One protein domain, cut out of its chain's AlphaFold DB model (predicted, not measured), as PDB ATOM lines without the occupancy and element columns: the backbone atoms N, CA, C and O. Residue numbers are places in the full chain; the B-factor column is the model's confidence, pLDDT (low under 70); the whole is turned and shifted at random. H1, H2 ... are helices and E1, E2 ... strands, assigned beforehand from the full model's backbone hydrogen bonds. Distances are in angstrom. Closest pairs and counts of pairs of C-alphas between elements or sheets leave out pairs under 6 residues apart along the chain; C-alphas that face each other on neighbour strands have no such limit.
ATOM      1  N   GLU A   3     163.560 118.136 179.696       95.12
ATOM      2  CA  GLU A   3     162.133 118.282 179.414       95.12
ATOM      3  C   GLU A   3     161.390 117.066 179.967       95.12
ATOM      4  O   GLU A   3     161.784 115.919 179.744       95.12
ATOM      5  N   ARG A   4     160.335 117.314 180.745       94.94
ATOM      6  CA  ARG A   4     159.549 116.285 181.434       94.94
ATOM      7  C   ARG A   4     158.071 116.607 181.264       94.94
ATOM      8  O   ARG A   4     157.677 117.772 181.262       94.94
ATOM      9  N   ARG A   5     157.240 115.575 181.110       92.75
ATOM     10  CA  ARG A   5     155.804 115.750 180.860       92.75
ATOM     11  C   ARG A   5     155.146 116.508 182.018       92.75
ATOM     12  O   ARG A   5     155.203 116.046 183.152       92.75
ATOM     13  N   GLY A   6     154.495 117.631 181.707       89.19
ATOM     14  CA  GLY A   6     153.762 118.444 182.684       89.19
ATOM     15  C   GLY A   6     154.647 119.199 183.683       89.19
ATOM     16  O   GLY A   6     154.147 119.599 184.724       89.19
ATOM     17  N   LYS A   7     155.944 119.361 183.398       93.25
ATOM     18  CA  LYS A   7     156.894 120.087 184.249       93.25
ATOM     19  C   LYS A   7     157.606 121.175 183.456       93.25
ATOM     20  O   LYS A   7     157.735 121.083 182.234       93.25
ATOM     21  N   ASN A   8     158.109 122.173 184.175       90.69
ATOM     22  CA  ASN A   8     158.882 123.257 183.593       90.69
ATOM     23  C   ASN A   8     160.194 122.754 182.973       90.69
ATOM     24  O   ASN A   8     160.823 121.794 183.439       90.69
ATOM     25  N   LYS A   9     160.591 123.418 181.886       95.81
ATOM     26  CA  LYS A   9     161.858 123.193 181.192       95.81
ATOM     27  C   LYS A   9     163.009 123.658 182.081       95.81
ATOM     28  O   LYS A   9     162.941 124.751 182.642       95.81
ATOM     29  N   ILE A  10     164.057 122.836 182.185       98.06
ATOM     30  CA  ILE A  10     165.254 123.162 182.969       98.06
ATOM     31  C   ILE A  10     166.495 123.104 182.074       98.06
ATOM     32  O   ILE A  10     166.840 122.051 181.521       98.06
ATOM     33  N   LEU A  11     167.204 124.224 181.950       98.19
ATOM     34  CA  LEU A  11     168.561 124.252 181.418       98.19
ATOM     35  C   LEU A  11     169.525 123.766 182.501       98.19
ATOM     36  O   LEU A  11     169.553 124.308 183.600       98.19
ATOM     37  N   ILE A  12     170.312 122.735 182.193       97.94
ATOM     38  CA  ILE A  12     171.314 122.195 183.115       97.94
ATOM     39  C   ILE A  12     172.688 122.584 182.583       97.94
ATOM     40  O   ILE A  12     173.075 122.114 181.512       97.94
ATOM     41  N   GLU A  13     173.405 123.404 183.345       98.00
ATOM     42  CA  GLU A  13     174.809 123.739 183.121       98.00
ATOM     43  C   GLU A  13     175.657 122.910 184.088       98.00
ATOM     44  O   GLU A  13     175.420 122.922 185.295       98.00
ATOM     45  N   ASN A  14     176.630 122.161 183.571       97.38
ATOM     46  CA  ASN A  14     177.471 121.282 184.380       97.38
ATOM     47  C   ASN A  14     178.952 121.626 184.195       97.38
ATOM     48  O   ASN A  14     179.533 121.342 183.144       97.38
ATOM     49  N   LYS A  15     179.575 122.215 185.221       97.62
ATOM     50  CA  LYS A  15     180.997 122.561 185.241       97.62
ATOM     51  C   LYS A  15     181.798 121.522 186.006       97.62
ATOM     52  O   LYS A  15     181.637 121.346 187.211       97.62
ATOM     53  N   ASN A  16     182.707 120.872 185.289       96.62
ATOM     54  CA  ASN A  16     183.662 119.928 185.849       96.62
ATOM     55  C   ASN A  16     185.074 120.527 185.840       96.62
ATOM     56  O   ASN A  16     185.897 120.167 185.000       96.62
ATOM     57  N   TRP A  17     185.297 121.532 186.685       95.00
ATOM     58  CA  TRP A  17     186.552 122.282 186.757       95.00
ATOM     59  C   TRP A  17     187.215 122.094 188.118       95.00
ATOM     60  O   TRP A  17     186.524 121.995 189.128       95.00
ATOM     61  N   ASP A  18     188.547 122.134 188.138       94.88
ATOM     62  CA  ASP A  18     189.348 122.074 189.369       94.88
ATOM     63  C   ASP A  18     189.528 123.449 190.035       94.88
ATOM     64  O   ASP A  18     190.007 123.557 191.163       94.88
ATOM     65  N   THR A  19     189.125 124.521 189.349       95.75
ATOM     66  CA  THR A  19     189.128 125.895 189.864       95.75
ATOM     67  C   THR A  19     187.710 126.429 190.024       95.75
ATOM     68  O   THR A  19     186.764 125.935 189.406       95.75
ATOM     69  N   ASN A  20     187.555 127.461 190.855       96.38
ATOM     70  CA  ASN A  20     186.268 128.114 191.073       96.38
ATOM     71  C   ASN A  20     185.653 128.590 189.749       96.38
ATOM     72  O   ASN A  20     186.357 129.152 188.905       96.38
ATOM     73  N   VAL A  21     184.348 128.380 189.574       96.75
ATOM     74  CA  VAL A  21     183.646 128.810 188.358       96.75
ATOM     75  C   VAL A  21     183.600 130.337 188.311       96.75
ATOM     76  O   VAL A  21     183.281 130.987 189.306       96.75
ATOM     77  N   LEU A  22     183.947 130.911 187.158       97.38
ATOM     78  CA  LEU A  22     184.092 132.355 186.964       97.38
ATOM     79  C   LEU A  22     182.742 133.056 186.769       97.38
ATOM     80  O   LEU A  22     181.767 132.450 186.326       97.38
ATOM     81  N   ARG A  23     182.709 134.370 187.034       96.56
ATOM     82  CA  ARG A  23     181.507 135.203 186.865       96.56
ATOM     83  C   ARG A  23     180.963 135.164 185.434       96.56
ATOM     84  O   ARG A  23     179.755 135.094 185.256       96.56
ATOM     85  N   ASP A  24     181.839 135.132 184.435       97.75
ATOM     86  CA  ASP A  24     181.449 135.110 183.020       97.75
ATOM     87  C   ASP A  24     180.611 133.872 182.662       97.75
ATOM     88  O   ASP A  24     179.696 133.957 181.841       97.75
ATOM     89  N   GLU A  25     180.867 132.733 183.317       97.88
ATOM     90  CA  GLU A  25     180.067 131.516 183.147       97.88
ATOM     91  C   GLU A  25     178.678 131.664 183.770       97.88
ATOM     92  O   GLU A  25     177.692 131.218 183.187       97.88
ATOM     93  N   VAL A  26     178.585 132.333 184.923       97.19
ATOM     94  CA  VAL A  26     177.305 132.656 185.573       97.19
ATOM     95  C   VAL A  26     176.488 133.599 184.690       97.19
ATOM     96  O   VAL A  26     175.306 133.362 184.454       97.19
ATOM     97  N   GLU A  27     177.115 134.640 184.142       96.75
ATOM     98  CA  GLU A  27     176.452 135.586 183.239       96.75
ATOM     99  C   GLU A  27     176.006 134.924 181.933       96.75
ATOM    100  O   GLU A  27     174.905 135.189 181.449       96.75
ATOM    101  N   LYS A  28     176.837 134.045 181.358       97.62
ATOM    102  CA  LYS A  28     176.472 133.256 180.179       97.62
ATOM    103  C   LYS A  28     175.268 132.366 180.470       97.62
ATOM    104  O   LYS A  28     174.312 132.394 179.704       97.62
ATOM    105  N   PHE A  29     175.289 131.649 181.588       97.94
ATOM    106  CA  PHE A  29     174.175 130.809 182.011       97.94
ATOM    107  C   PHE A  29     172.875 131.606 182.169       97.94
ATOM    108  O   PHE A  29     171.858 131.207 181.612       97.94
ATOM    109  N   MET A  30     172.909 132.761 182.844       95.94
ATOM    110  CA  MET A  30     171.724 133.620 182.980       95.94
ATOM    111  C   MET A  30     171.179 134.047 181.609       95.94
ATOM    112  O   MET A  30     169.983 133.894 181.353       95.94
ATOM    113  N   ARG A  31     172.048 134.483 180.685       96.88
ATOM    114  CA  ARG A  31     171.646 134.824 179.307       96.88
ATOM    115  C   ARG A  31     171.020 133.643 178.566       96.88
ATOM    116  O   ARG A  31     170.016 133.826 177.879       96.88
ATOM    117  N   ASP A  32     171.588 132.449 178.702       97.25
ATOM    118  CA  ASP A  32     171.082 131.243 178.045       97.25
ATOM    119  C   ASP A  32     169.704 130.845 178.610       97.25
ATOM    120  O   ASP A  32     168.802 130.507 177.839       97.25
ATOM    121  N   THR A  33     169.499 130.961 179.930       96.19
ATOM    122  CA  THR A  33     168.195 130.700 180.574       96.19
ATOM    123  C   THR A  33     167.114 131.697 180.160       96.19
ATOM    124  O   THR A  33     165.996 131.273 179.865       96.19
ATOM    125  N   ALA A  34     167.457 132.986 180.056       92.19
ATOM    126  CA  ALA A  34     166.568 134.045 179.579       92.19
ATOM    127  C   ALA A  34     166.190 133.833 178.105       92.19
ATOM    128  O   ALA A  34     165.015 133.784 177.749       92.19
ATOM    129  N   THR A  35     167.187 133.583 177.247       95.06
ATOM    130  CA  THR A  35     166.983 133.340 175.805       95.06
ATOM    131  C   THR A  35     166.068 132.142 175.548       95.06
ATOM    132  O   THR A  35     165.269 132.151 174.614       95.06
ATOM    133  N   GLN A  36     166.178 131.097 176.371       93.50
ATOM    134  CA  GLN A  36     165.354 129.890 176.264       93.50
ATOM    135  C   GLN A  36     164.051 129.965 177.072       93.50
ATOM    136  O   GLN A  36     163.252 129.030 176.988       93.50
ATOM    137  N   ASN A  37     163.844 131.047 177.834       92.81
ATOM    138  CA  ASN A  37     162.752 131.249 178.782       92.81
ATOM    139  C   ASN A  37     162.471 129.995 179.628       92.81
ATOM    140  O   ASN A  37     161.427 129.348 179.504       92.81
ATOM    141  N   CYS A  38     163.455 129.592 180.430       95.06
ATOM    142  CA  CYS A  38     163.363 128.376 181.226       95.06
ATOM    143  C   CYS A  38     164.057 128.503 182.581       95.06
ATOM    144  O   CYS A  38     164.907 129.368 182.791       95.06
ATOM    145  N   CYS A  39     163.704 127.604 183.502       97.06
ATOM    146  CA  CYS A  39     164.409 127.475 184.772       97.06
ATOM    147  C   CYS A  39     165.824 126.937 184.545       97.06
ATOM    148  O   CYS A  39     166.112 126.296 183.532       97.06
ATOM    149  N   GLY A  40     166.714 127.170 185.502       98.00
ATOM    150  CA  GLY A  40     168.125 126.840 185.366       98.00
ATOM    151  C   GLY A  40     168.669 126.086 186.568       98.00
ATOM    152  O   GLY A  40     168.440 126.471 187.709       98.00
ATOM    153  N   LEU A  41     169.461 125.051 186.303       98.56
ATOM    154  CA  LEU A  41     170.272 124.352 187.291       98.56
ATOM    155  C   LEU A  41     171.751 124.483 186.921       98.56
ATOM    156  O   LEU A  41     172.191 123.909 185.923       98.56
ATOM    157  N   PHE A  42     172.515 125.209 187.734       98.62
ATOM    158  CA  PHE A  42     173.959 125.352 187.579       98.62
ATOM    159  C   PHE A  42     174.672 124.433 188.570       98.62
ATOM    160  O   PHE A  42     174.609 124.639 189.780       98.62
ATOM    161  N   LEU A  43     175.384 123.430 188.061       98.44
ATOM    162  CA  LEU A  43     176.137 122.461 188.850       98.44
ATOM    163  C   LEU A  43     177.641 122.715 188.712       98.44
ATOM    164  O   LEU A  43     178.168 122.702 187.600       98.44
ATOM    165  N   SER A  44     178.346 122.874 189.832       98.31
ATOM    166  CA  SER A  44     179.804 122.738 189.897       98.31
ATOM    167  C   SER A  44     180.168 121.423 190.580       98.31
ATOM    168  O   SER A  44     179.723 121.141 191.695       98.31
ATOM    169  N   GLN A  45     180.964 120.589 189.911       97.62
ATOM    170  CA  GLN A  45     181.275 119.245 190.399       97.62
ATOM    171  C   GLN A  45     182.261 119.254 191.562       97.62
ATOM    172  O   GLN A  45     182.040 118.538 192.538       97.62
ATOM    173  N   HIS A  46     183.306 120.079 191.487       97.12
ATOM    174  CA  HIS A  46     184.432 120.018 192.423       97.12
ATOM    175  C   HIS A  46     184.681 121.320 193.184       97.12
ATOM    176  O   HIS A  46     185.326 121.289 194.231       97.12
ATOM    177  N   THR A  47     184.153 122.450 192.710       96.88
ATOM    178  CA  THR A  47     184.456 123.784 193.246       96.88
ATOM    179  C   THR A  47     183.185 124.566 193.590       96.88
ATOM    180  O   THR A  47     182.066 124.056 193.467       96.88
ATOM    181  N   GLY A  48     183.357 125.810 194.041       97.06
ATOM    182  CA  GLY A  48     182.271 126.776 194.162       97.06
ATOM    183  C   GLY A  48     181.956 127.496 192.849       97.06
ATOM    184  O   GLY A  48     182.584 127.268 191.806       97.06
ATOM    185  N   ILE A  49     180.974 128.391 192.918       98.25
ATOM    186  CA  ILE A  49     180.565 129.283 191.835       98.25
ATOM    187  C   ILE A  49     180.756 130.730 192.304       98.25
ATOM    188  O   ILE A  49     180.389 131.090 193.420       98.25
ATOM    189  N   ALA A  50     181.392 131.569 191.482       96.81
ATOM    190  CA  ALA A  50     181.672 132.956 191.849       96.81
ATOM    191  C   ALA A  50     180.390 133.743 192.167       96.81
ATOM    192  O   ALA A  50     179.452 133.758 191.373       96.81
ATOM    193  N   ASN A  51     180.411 134.468 193.293       94.38
ATOM    194  CA  ASN A  51     179.303 135.297 193.789       94.38
ATOM    195  C   ASN A  51     177.985 134.533 193.965       94.38
ATOM    196  O   ASN A  51     176.912 135.122 193.811       94.38
ATOM    197  N   LYS A  52     178.079 133.231 194.229       96.06
ATOM    198  CA  LYS A  52     176.941 132.397 194.566       96.06
ATOM    199  C   LYS A  52     177.242 131.612 195.818       96.06
ATOM    200  O   LYS A  52     178.367 131.157 196.003       96.06
ATOM    201  N   GLU A  53     176.243 131.466 196.666       95.00
ATOM    202  CA  GLU A  53     176.281 130.515 197.761       95.00
ATOM    203  C   GLU A  53     175.859 129.128 197.272       95.00
ATOM    204  O   GLU A  53     175.153 128.957 196.273       95.00
ATOM    205  N   ASN A  54     176.298 128.098 197.992       94.69
ATOM    206  CA  ASN A  54     175.861 126.743 197.692       94.69
ATOM    207  C   ASN A  54     174.344 126.628 197.927       94.69
ATOM    208  O   ASN A  54     173.881 126.927 199.024       94.69
ATOM    209  N   PHE A  55     173.602 126.129 196.933       93.81
ATOM    210  CA  PHE A  55     172.131 126.070 196.901       93.81
ATOM    211  C   PHE A  55     171.440 127.436 196.895       93.81
ATOM    212  O   PHE A  55     170.291 127.549 197.315       93.81
ATOM    213  N   GLU A  56     172.104 128.476 196.396       94.38
ATOM    214  CA  GLU A  56     171.451 129.766 196.201       94.38
ATOM    215  C   GLU A  56     170.350 129.668 195.135       94.38
ATOM    216  O   GLU A  56     170.598 129.212 194.014       94.38
ATOM    217  N   ILE A  57     169.143 130.125 195.477       93.94
ATOM    218  CA  ILE A  57     168.029 130.300 194.543       93.94
ATOM    219  C   ILE A  57     167.963 131.765 194.125       93.94
ATOM    220  O   ILE A  57     168.012 132.679 194.953       93.94
ATOM    221  N   ASN A  58     167.825 132.004 192.826       92.06
ATOM    222  CA  ASN A  58     167.553 133.316 192.253       92.06
ATOM    223  C   ASN A  58     166.314 133.261 191.358       92.06
ATOM    224  O   ASN A  58     166.038 132.247 190.720       92.06
ATOM    225  N   ILE A  59     165.616 134.391 191.265       90.00
ATOM    226  CA  ILE A  59     164.531 134.596 190.306       90.00
ATOM    227  C   ILE A  59     165.050 135.521 189.207       90.00
ATOM    228  O   ILE A  59     165.567 136.602 189.489       90.00
ATOM    229  N   HIS A  60     164.912 135.098 187.956       86.94
ATOM    230  CA  HIS A  60     165.332 135.869 186.794       86.94
ATOM    231  C   HIS A  60     164.278 135.750 185.694       86.94
ATOM    232  O   HIS A  60     163.997 134.648 185.232       86.94
ATOM    233  N   GLU A  61     163.655 136.871 185.317       85.25
ATOM    234  CA  GLU A  61     162.607 136.923 184.280       85.25
ATOM    235  C   GLU A  61     161.470 135.902 184.500       85.25
ATOM    236  O   GLU A  61     161.022 135.219 183.584       85.25
ATOM    237  N   GLY A  62     161.030 135.749 185.755       85.19
ATOM    238  CA  GLY A  62     159.982 134.792 186.133       85.19
ATOM    239  C   GLY A  62     160.434 133.326 186.171       85.19
ATOM    240  O   GLY A  62     159.631 132.449 186.485       85.19
ATOM    241  N   ASN A  63     161.705 133.037 185.892       91.56
ATOM    242  CA  ASN A  63     162.293 131.704 185.980       91.56
ATOM    243  C   ASN A  63     163.105 131.532 187.266       91.56
ATOM    244  O   ASN A  63     163.691 132.484 187.785       91.56
ATOM    245  N   VAL A  64     163.151 130.297 187.770       93.88
ATOM    246  CA  VAL A  64     163.915 129.938 188.969       93.88
ATOM    247  C   VAL A  64     165.273 129.386 188.548       93.88
ATOM    248  O   VAL A  64     165.353 128.468 187.728       93.88
ATOM    249  N   LEU A  65     166.338 129.946 189.111       96.88
ATOM    250  CA  LEU A  65     167.720 129.529 188.905       96.88
ATOM    251  C   LEU A  65     168.285 128.997 190.222       96.88
ATOM    252  O   LEU A  65     168.193 129.680 191.240       96.88
ATOM    253  N   LEU A  66     168.884 127.808 190.204       97.62
ATOM    254  CA  LEU A  66     169.511 127.181 191.369       97.62
ATOM    255  C   LEU A  66     170.995 126.919 191.098       97.62
ATOM    256  O   LEU A  66     171.344 126.295 190.092       97.62
ATOM    257  N   TYR A  67     171.853 127.350 192.023       98.25
ATOM    258  CA  TYR A  67     173.307 127.197 191.949       98.25
ATOM    259  C   TYR A  67     173.788 126.182 192.982       98.25
ATOM    260  O   TYR A  67     173.529 126.332 194.170       98.25
ATOM    261  N   VAL A  68     174.495 125.138 192.550       97.94
ATOM    262  CA  VAL A  68     174.912 124.032 193.420       97.94
ATOM    263  C   VAL A  68     176.408 123.788 193.296       97.94
ATOM    264  O   VAL A  68     176.928 123.550 192.207       97.94
ATOM    265  N   HIS A  69     177.103 123.836 194.428       97.62
ATOM    266  CA  HIS A  69     178.545 123.632 194.528       97.62
ATOM    267  C   HIS A  69     178.865 122.193 194.928       97.62
ATOM    268  O   HIS A  69     178.065 121.538 195.599       97.62
ATOM    269  N   HIS A  70     180.078 121.741 194.605       96.81
ATOM    270  CA  HIS A  70     180.639 120.466 195.072       96.81
ATOM    271  C   HIS A  70     179.685 119.261 194.917       96.81
ATOM    272  O   HIS A  70     179.530 118.450 195.834       96.81
ATOM    273  N   VAL A  71     179.025 119.153 193.763       96.69
ATOM    274  CA  VAL A  71     177.992 118.133 193.496       96.69
ATOM    275  C   VAL A  71     178.576 116.720 193.450       96.69
ATOM    276  O   VAL A  71     177.901 115.768 193.830       96.69
ATOM    277  N   ASN A  72     179.824 116.569 192.996       96.19
ATOM    278  CA  ASN A  72     180.532 115.285 192.895       96.19
ATOM    279  C   ASN A  72     179.744 114.168 192.178       96.19
ATOM    280  O   ASN A  72     179.852 112.994 192.524       96.19
ATOM    281  N   ASN A  73     178.948 114.533 191.174       94.75
ATOM    282  CA  ASN A  73     178.046 113.675 190.404       94.75
ATOM    283  C   ASN A  73     177.086 112.850 191.277       94.75
ATOM    284  O   ASN A  73     176.616 111.789 190.862       94.75
ATOM    285  N   ASP A  74     176.777 113.334 192.480       94.81
ATOM    286  CA  ASP A  74     175.854 112.666 193.381       94.81
ATOM    287  C   ASP A  74     174.421 112.766 192.839       94.81
ATOM    288  O   ASP A  74     173.813 113.840 192.775       94.81
ATOM    289  N   ALA A  75     173.877 111.620 192.424       94.50
ATOM    290  CA  ALA A  75     172.556 111.536 191.808       94.50
ATOM    291  C   ALA A  75     171.442 112.025 192.746       94.50
ATOM    292  O   ALA A  75     170.468 112.621 192.286       94.50
ATOM    293  N   ASP A  76     171.599 111.813 194.055       92.00
ATOM    294  CA  ASP A  76     170.630 112.244 195.059       92.00
ATOM    295  C   ASP A  76     170.610 113.768 195.183       92.00
ATOM    296  O   ASP A  76     169.544 114.381 195.161       92.00
ATOM    297  N   THR A  77     171.782 114.395 195.216       93.19
ATOM    298  CA  THR A  77     171.947 115.850 195.210       93.19
ATOM    299  C   THR A  77     171.340 116.474 193.959       93.19
ATOM    300  O   THR A  77     170.588 117.446 194.060       93.19
ATOM    301  N   ILE A  78     171.606 115.904 192.780       96.56
ATOM    302  CA  ILE A  78     171.035 116.386 191.513       96.56
ATOM    303  C   ILE A  78     169.510 116.263 191.535       96.56
ATOM    304  O   ILE A  78     168.810 117.216 191.193       96.56
ATOM    305  N   LYS A  79     168.984 115.120 191.987       95.31
ATOM    306  CA  LYS A  79     167.541 114.889 192.094       95.31
ATOM    307  C   LYS A  79     166.878 115.879 193.051       95.31
ATOM    308  O   LYS A  79     165.907 116.518 192.669       95.31
ATOM    309  N   VAL A  80     167.435 116.064 194.249       94.38
ATOM    310  CA  VAL A  80     166.934 117.042 195.229       94.38
ATOM    311  C   VAL A  80     166.952 118.456 194.647       94.38
ATOM    312  O   VAL A  80     166.011 119.209 194.864       94.38
ATOM    313  N   SER A  81     167.981 118.811 193.877       95.81
ATOM    314  CA  SER A  81     168.084 120.130 193.237       95.81
ATOM    315  C   SER A  81     166.987 120.356 192.191       95.81
ATOM    316  O   SER A  81     166.390 121.427 192.135       95.81
ATOM    317  N   ILE A  82     166.674 119.330 191.396       96.94
ATOM    318  CA  ILE A  82     165.561 119.364 190.437       96.94
ATOM    319  C   ILE A  82     164.214 119.472 191.167       96.94
ATOM    320  O   ILE A  82     163.372 120.268 190.759       96.94
ATOM    321  N   ASP A  83     164.023 118.724 192.257       94.69
ATOM    322  CA  ASP A  83     162.791 118.773 193.056       94.69
ATOM    323  C   ASP A  83     162.568 120.167 193.674       94.69
ATOM    324  O   ASP A  83     161.434 120.642 193.725       94.69
ATOM    325  N   ILE A  84     163.641 120.832 194.125       93.94
ATOM    326  CA  ILE A  84     163.597 122.216 194.627       93.94
ATOM    327  C   ILE A  84     163.146 123.172 193.522       93.94
ATOM    328  O   ILE A  84     162.232 123.961 193.746       93.94
ATOM    329  N   LEU A  85     163.757 123.085 192.335       95.44
ATOM    330  CA  LEU A  85     163.409 123.936 191.196       95.44
ATOM    331  C   LEU A  85     161.946 123.778 190.785       95.44
ATOM    332  O   LEU A  85     161.256 124.778 190.601       95.44
ATOM    333  N   ASP A  86     161.473 122.537 190.665       95.31
ATOM    334  CA  ASP A  86     160.085 122.261 190.295       95.31
ATOM    335  C   ASP A  86     159.112 122.816 191.324       95.31
ATOM    336  O   ASP A  86     158.178 123.522 190.953       95.31
ATOM    337  N   HIS A  87     159.339 122.517 192.605       93.88
ATOM    338  CA  HIS A  87     158.437 122.950 193.663       93.88
ATOM    339  C   HIS A  87     158.385 124.474 193.754       93.88
ATOM    340  O   HIS A  87     157.302 125.049 193.788       93.88
ATOM    341  N   PHE A  88     159.543 125.139 193.732       91.88
ATOM    342  CA  PHE A  88     159.593 126.594 193.780       91.88
ATOM    343  C   PHE A  88     158.886 127.199 192.570       91.88
ATOM    344  O   PHE A  88     158.081 128.111 192.729       91.88
ATOM    345  N   LYS A  89     159.160 126.697 191.361       92.12
ATOM    346  CA  LYS A  89     158.556 127.239 190.143       92.12
ATOM    347  C   LYS A  89     157.041 127.034 190.119       92.12
ATOM    348  O   LYS A  89     156.339 127.963 189.750       92.12
ATOM    349  N   GLU A  90     156.539 125.881 190.557       91.94
ATOM    350  CA  GLU A  90     155.095 125.640 190.702       91.94
ATOM    351  C   GLU A  90     154.446 126.659 191.646       91.94
ATOM    352  O   GLU A  90     153.453 127.281 191.284       91.94
ATOM    353  N   GLN A  91     155.048 126.898 192.814       88.62
ATOM    354  CA  GLN A  91     154.552 127.900 193.765       88.62
ATOM    355  C   GLN A  91     154.655 129.332 193.213       88.62
ATOM    356  O   GLN A  91     153.755 130.143 193.411       88.62
ATOM    357  N   LEU A  92     155.732 129.651 192.490       86.44
ATOM    358  CA  LEU A  92     155.919 130.959 191.862       86.44
ATOM    359  C   LEU A  92     154.879 131.213 190.758       86.44
ATOM    360  O   LEU A  92     154.362 132.323 190.653       86.44
ATOM    361  N   ASP A  93     154.558 130.192 189.964       86.38
ATOM    362  CA  ASP A  93     153.558 130.270 188.895       86.38
ATOM    363  C   ASP A  93     152.127 130.376 189.440       86.38
ATOM    364  O   ASP A  93     151.301 131.066 188.843       86.38
ATOM    365  N   GLU A  94     151.831 129.754 190.589       83.81
ATOM    366  CA  GLU A  94     150.553 129.932 191.296       83.81
ATOM    367  C   GLU A  94     150.341 131.398 191.713       83.81
ATOM    368  O   GLU A  94     149.248 131.942 191.538       83.81
ATOM    369  N   ILE A  95     151.397 132.058 192.199       74.31
ATOM    370  CA  ILE A  95     151.369 133.467 192.625       74.31
ATOM    371  C   ILE A  95     151.336 134.422 191.416       74.31
ATOM    372  O   ILE A  95     150.648 135.438 191.447       74.31
ATOM    373  N   GLY A  96     152.044 134.095 190.329       62.44
ATOM    374  CA  GLY A  96     152.215 134.935 189.133       62.44
ATOM    375  C   GLY A  96     151.007 135.046 188.192       62.44
ATOM    376  O   GLY A  96     151.174 135.448 187.039       62.44
ATOM    377  N   THR A  97     149.799 134.687 188.638       52.03
ATOM    378  CA  THR A  97     148.566 134.822 187.841       52.03
ATOM    379  C   THR A  97     148.013 136.252 187.791       52.03
ATOM    380  O   THR A  97     147.233 136.550 186.883       52.03
ATOM    381  N   LYS A 106     163.769 140.947 198.516       80.94
ATOM    382  CA  LYS A 106     165.010 140.181 198.689       80.94
ATOM    383  C   LYS A 106     165.061 139.473 200.048       80.94
ATOM    384  O   LYS A 106     165.416 138.308 200.114       80.94
ATOM    385  N   GLU A 107     164.615 140.145 201.103       84.88
ATOM    386  CA  GLU A 107     164.554 139.600 202.464       84.88
ATOM    387  C   GLU A 107     163.653 138.360 202.586       84.88
ATOM    388  O   GLU A 107     163.927 137.464 203.383       84.88
ATOM    389  N   VAL A 108     162.570 138.297 201.806       85.81
ATOM    390  CA  VAL A 108     161.685 137.126 201.753       85.81
ATOM    391  C   VAL A 108     162.375 135.992 201.000       85.81
ATOM    392  O   VAL A 108     162.378 134.864 201.483       85.81
ATOM    393  N   LEU A 109     163.018 136.291 199.867       84.94
ATOM    394  CA  LEU A 109     163.782 135.300 199.102       84.94
ATOM    395  C   LEU A 109     164.948 134.719 199.919       84.94
ATOM    396  O   LEU A 109     165.184 133.514 199.871       84.94
ATOM    397  N   ASP A 110     165.636 135.547 200.706       86.00
ATOM    398  CA  ASP A 110     166.730 135.124 201.585       86.00
ATOM    399  C   ASP A 110     166.226 134.151 202.669       86.00
ATOM    400  O   ASP A 110     166.817 133.088 202.865       86.00
ATOM    401  N   LYS A 111     165.073 134.425 203.295       90.25
ATOM    402  CA  LYS A 111     164.440 133.484 204.243       90.25
ATOM    403  C   LYS A 111     164.038 132.171 203.579       90.25
ATOM    404  O   LYS A 111     164.273 131.100 204.133       90.25
ATOM    405  N   ILE A 112     163.467 132.236 202.377       88.69
ATOM    406  CA  ILE A 112     163.108 131.034 201.617       88.69
ATOM    407  C   ILE A 112     164.370 130.215 201.300       88.69
ATOM    408  O   ILE A 112     164.367 128.995 201.461       88.69
ATOM    409  N   ASN A 113     165.470 130.867 200.912       88.38
ATOM    410  CA  ASN A 113     166.764 130.215 200.702       88.38
ATOM    411  C   ASN A 113     167.252 129.486 201.963       88.38
ATOM    412  O   ASN A 113     167.691 128.335 201.879       88.38
ATOM    413  N   GLU A 114     167.156 130.112 203.137       91.56
ATOM    414  CA  GLU A 114     167.503 129.482 204.418       91.56
ATOM    415  C   GLU A 114     166.638 128.242 204.700       91.56
ATOM    416  O   GLU A 114     167.158 127.176 205.056       91.56
ATOM    417  N   GLU A 115     165.326 128.339 204.484       91.75
ATOM    418  CA  GLU A 115     164.380 127.242 204.700       91.75
ATOM    419  C   GLU A 115     164.622 126.065 203.746       91.75
ATOM    420  O   GLU A 115     164.706 124.912 204.190       91.75
ATOM    421  N   TYR A 116     164.808 126.325 202.448       88.94
ATOM    422  CA  TYR A 116     165.136 125.286 201.467       88.94
ATOM    423  C   TYR A 116     166.459 124.599 201.794       88.94
ATOM    424  O   TYR A 116     166.549 123.369 201.718       88.94
ATOM    425  N   ASN A 117     167.462 125.361 202.229       85.88
ATOM    426  CA  ASN A 117     168.736 124.809 202.678       85.88
ATOM    427  C   ASN A 117     168.580 123.893 203.895       85.88
ATOM    428  O   ASN A 117     169.165 122.799 203.938       85.88
ATOM    429  N   ALA A 118     167.745 124.277 204.861       90.19
ATOM    430  CA  ALA A 118     167.433 123.446 206.018       90.19
ATOM    431  C   ALA A 118     166.687 122.158 205.619       90.19
ATOM    432  O   ALA A 118     167.050 121.064 206.071       90.19
ATOM    433  N   ILE A 119     165.682 122.256 204.743       88.81
ATOM    434  CA  ILE A 119     164.921 121.105 204.224       88.81
ATOM    435  C   ILE A 119     165.845 120.140 203.480       88.81
ATOM    436  O   ILE A 119     165.826 118.934 203.736       88.81
ATOM    437  N   LYS A 120     166.685 120.659 202.584       87.06
ATOM    438  CA  LYS A 120     167.652 119.879 201.807       87.06
ATOM    439  C   LYS A 120     168.644 119.154 202.714       87.06
ATOM    440  O   LYS A 120     168.858 117.955 202.543       87.06
ATOM    441  N   THR A 121     169.199 119.844 203.710       89.62
ATOM    442  CA  THR A 121     170.121 119.241 204.685       89.62
ATOM    443  C   THR A 121     169.470 118.066 205.412       89.62
ATOM    444  O   THR A 121     170.062 116.990 205.500       89.62
ATOM    445  N   LYS A 122     168.216 118.227 205.856       91.94
ATOM    446  CA  LYS A 122     167.444 117.142 206.479       91.94
ATOM    447  C   LYS A 122     167.207 115.976 205.516       91.94
ATOM    448  O   LYS A 122     167.454 114.833 205.894       91.94
ATOM    449  N   LYS A 123     166.784 116.242 204.272       89.56
ATOM    450  CA  LYS A 123     166.553 115.200 203.253       89.56
ATOM    451  C   LYS A 123     167.816 114.379 202.981       89.56
ATOM    452  O   LYS A 123     167.763 113.154 203.060       89.56
ATOM    453  N   LEU A 124     168.954 115.028 202.729       88.06
ATOM    454  CA  LEU A 124     170.218 114.326 202.468       88.06
ATOM    455  C   LEU A 124     170.699 113.524 203.681       88.06
ATOM    456  O   LEU A 124     171.157 112.392 203.521       88.06
ATOM    457  N   ALA A 125     170.554 114.067 204.893       92.62
ATOM    458  CA  ALA A 125     170.877 113.334 206.113       92.62
ATOM    459  C   ALA A 125     170.027 112.061 206.234       92.62
ATOM    460  O   ALA A 125     170.571 110.979 206.441       92.62
ATOM    461  N   MET A 126     168.710 112.156 206.028       93.88
ATOM    462  CA  MET A 126     167.814 110.994 206.054       93.88
ATOM    463  C   MET A 126     168.193 109.946 205.001       93.88
ATOM    464  O   MET A 126     168.249 108.761 205.318       93.88
ATOM    465  N   MET A 127     168.512 110.362 203.773       90.19
ATOM    466  CA  MET A 127     168.960 109.441 202.720       90.19
ATOM    467  C   MET A 127     170.254 108.723 203.102       90.19
ATOM    468  O   MET A 127     170.370 107.513 202.904       90.19
ATOM    469  N   LYS A 128     171.206 109.439 203.708       91.50
ATOM    470  CA  LYS A 128     172.428 108.838 204.247       91.50
ATOM    471  C   LYS A 128     172.111 107.813 205.337       91.50
ATOM    472  O   LYS A 128     172.594 106.689 205.254       91.50
ATOM    473  N   HIS A 129     171.252 108.154 206.298       94.25
ATOM    474  CA  HIS A 129     170.836 107.222 207.350       94.25
ATOM    475  C   HIS A 129     170.218 105.940 206.784       94.25
ATOM    476  O   HIS A 129     170.521 104.857 207.277       94.25
TER     477      HIS A 129
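AT A GLANCE: This is residues 3 to 97 and 106 to 129 of the 196 residues of an uncharacterized protein of viral metagenome (UniProt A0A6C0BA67). A twisted four-stranded sheet lies between two helices, H1 packed along one face and H2 along the other, as three layers with helices on both faces of the sheet. A third long helix, H3, passes the E3 edge of the sheet with its first half and packs on the first half of H2 further along. The printed part has 119 residues with three named helices and four named strands, in the order E1, H1, E2, E3, E4, H2, H3; the sheet runs E1, E2, E4, E3 and is mixed. The class is mixed, helices and strands. The whole is compact, with a radius of gyration of the C-alphas of 13.9 A, and rounded, spanning 42 by 37 by 33 A.

IN THESE COORDINATES: E1, residues 10 to 15, begins at C-alpha 10 at (165.254, 123.162, 182.969) and is 15.9 A long. H1, residues 23 to 35, is 18.4 A long. E2, residues 39 to 44, measures 16.9 A, E3, residues 56 to 60, 12.8 A, and E4, residues 63 to 68, 16.5 A. H2, residues 75 to 95, is 30.5 A long and begins at C-alpha 75 at (172.556, 111.536, 191.808). H3, residues 106 to 129, is 34.6 A long and ends at C-alpha 129 at (170.836, 107.222, 207.350).

HOW THE PARTS SIT: E1 and E2 are parallel at 15 degrees, with N 11 and O 39 within hydrogen-bond range at 2.8 A. E1, H1 and E2 form a strand-helix-strand unit, two parallel neighbour strands with a helix between, and its crossover is right-handed. E2 and E4 are parallel at 11 degrees, with N 42 and O 66 at 2.8 A. E3 and E4 are an antiparallel hairpin at 155 degrees, with N 58 and O 65 at 2.8 A. H1 is on the sheet at a height of 8.8 A, over E2 and only just over E4, where 3 of its C-alphas fall; its closest C-alphas to E2 are those of Thr 33 and Gly 40, 6.2 A apart. H2 is on the opposite face at a height of 9.0 A, over E2 and E4; the closest C-alphas of H2 and E4 are those of Lys 89 and Val 64, 6.1 A apart. Both helices run along the strands, at 23 and 24 degrees to E2 on the local plane. H3 only grazes the sheet, with residues 106 to 117; its closest C-alphas to E3 are those of Asn 113 and Ile 57, 6.3 A apart. H2, with residues 76 to 84 alone, touches residues 116 to 124 of H3, the closest C-alphas being those of Val 80 and Lys 120, 7.2 A apart. H2 and H3 run opposite ways at an only just steep tilt of 35.4 degrees. H1 is apart from H2 and H3. In H1, H2 and H3 every O i to N i+4 pair is within hydrogen-bond range.

THE WHOLE: The two C-alphas farthest apart, those of Asp 18 and Thr 97, are 42.8 A apart. Residues 98 to 105 are not printed, and C-alphas 97 and 106 stand 20.4 A apart across this cut. Of the links that are printed whole, E2 to E3 is long, with 11 residues. The mean pLDDT of the printed part is 92.9; residues 96 to 97 are under 70.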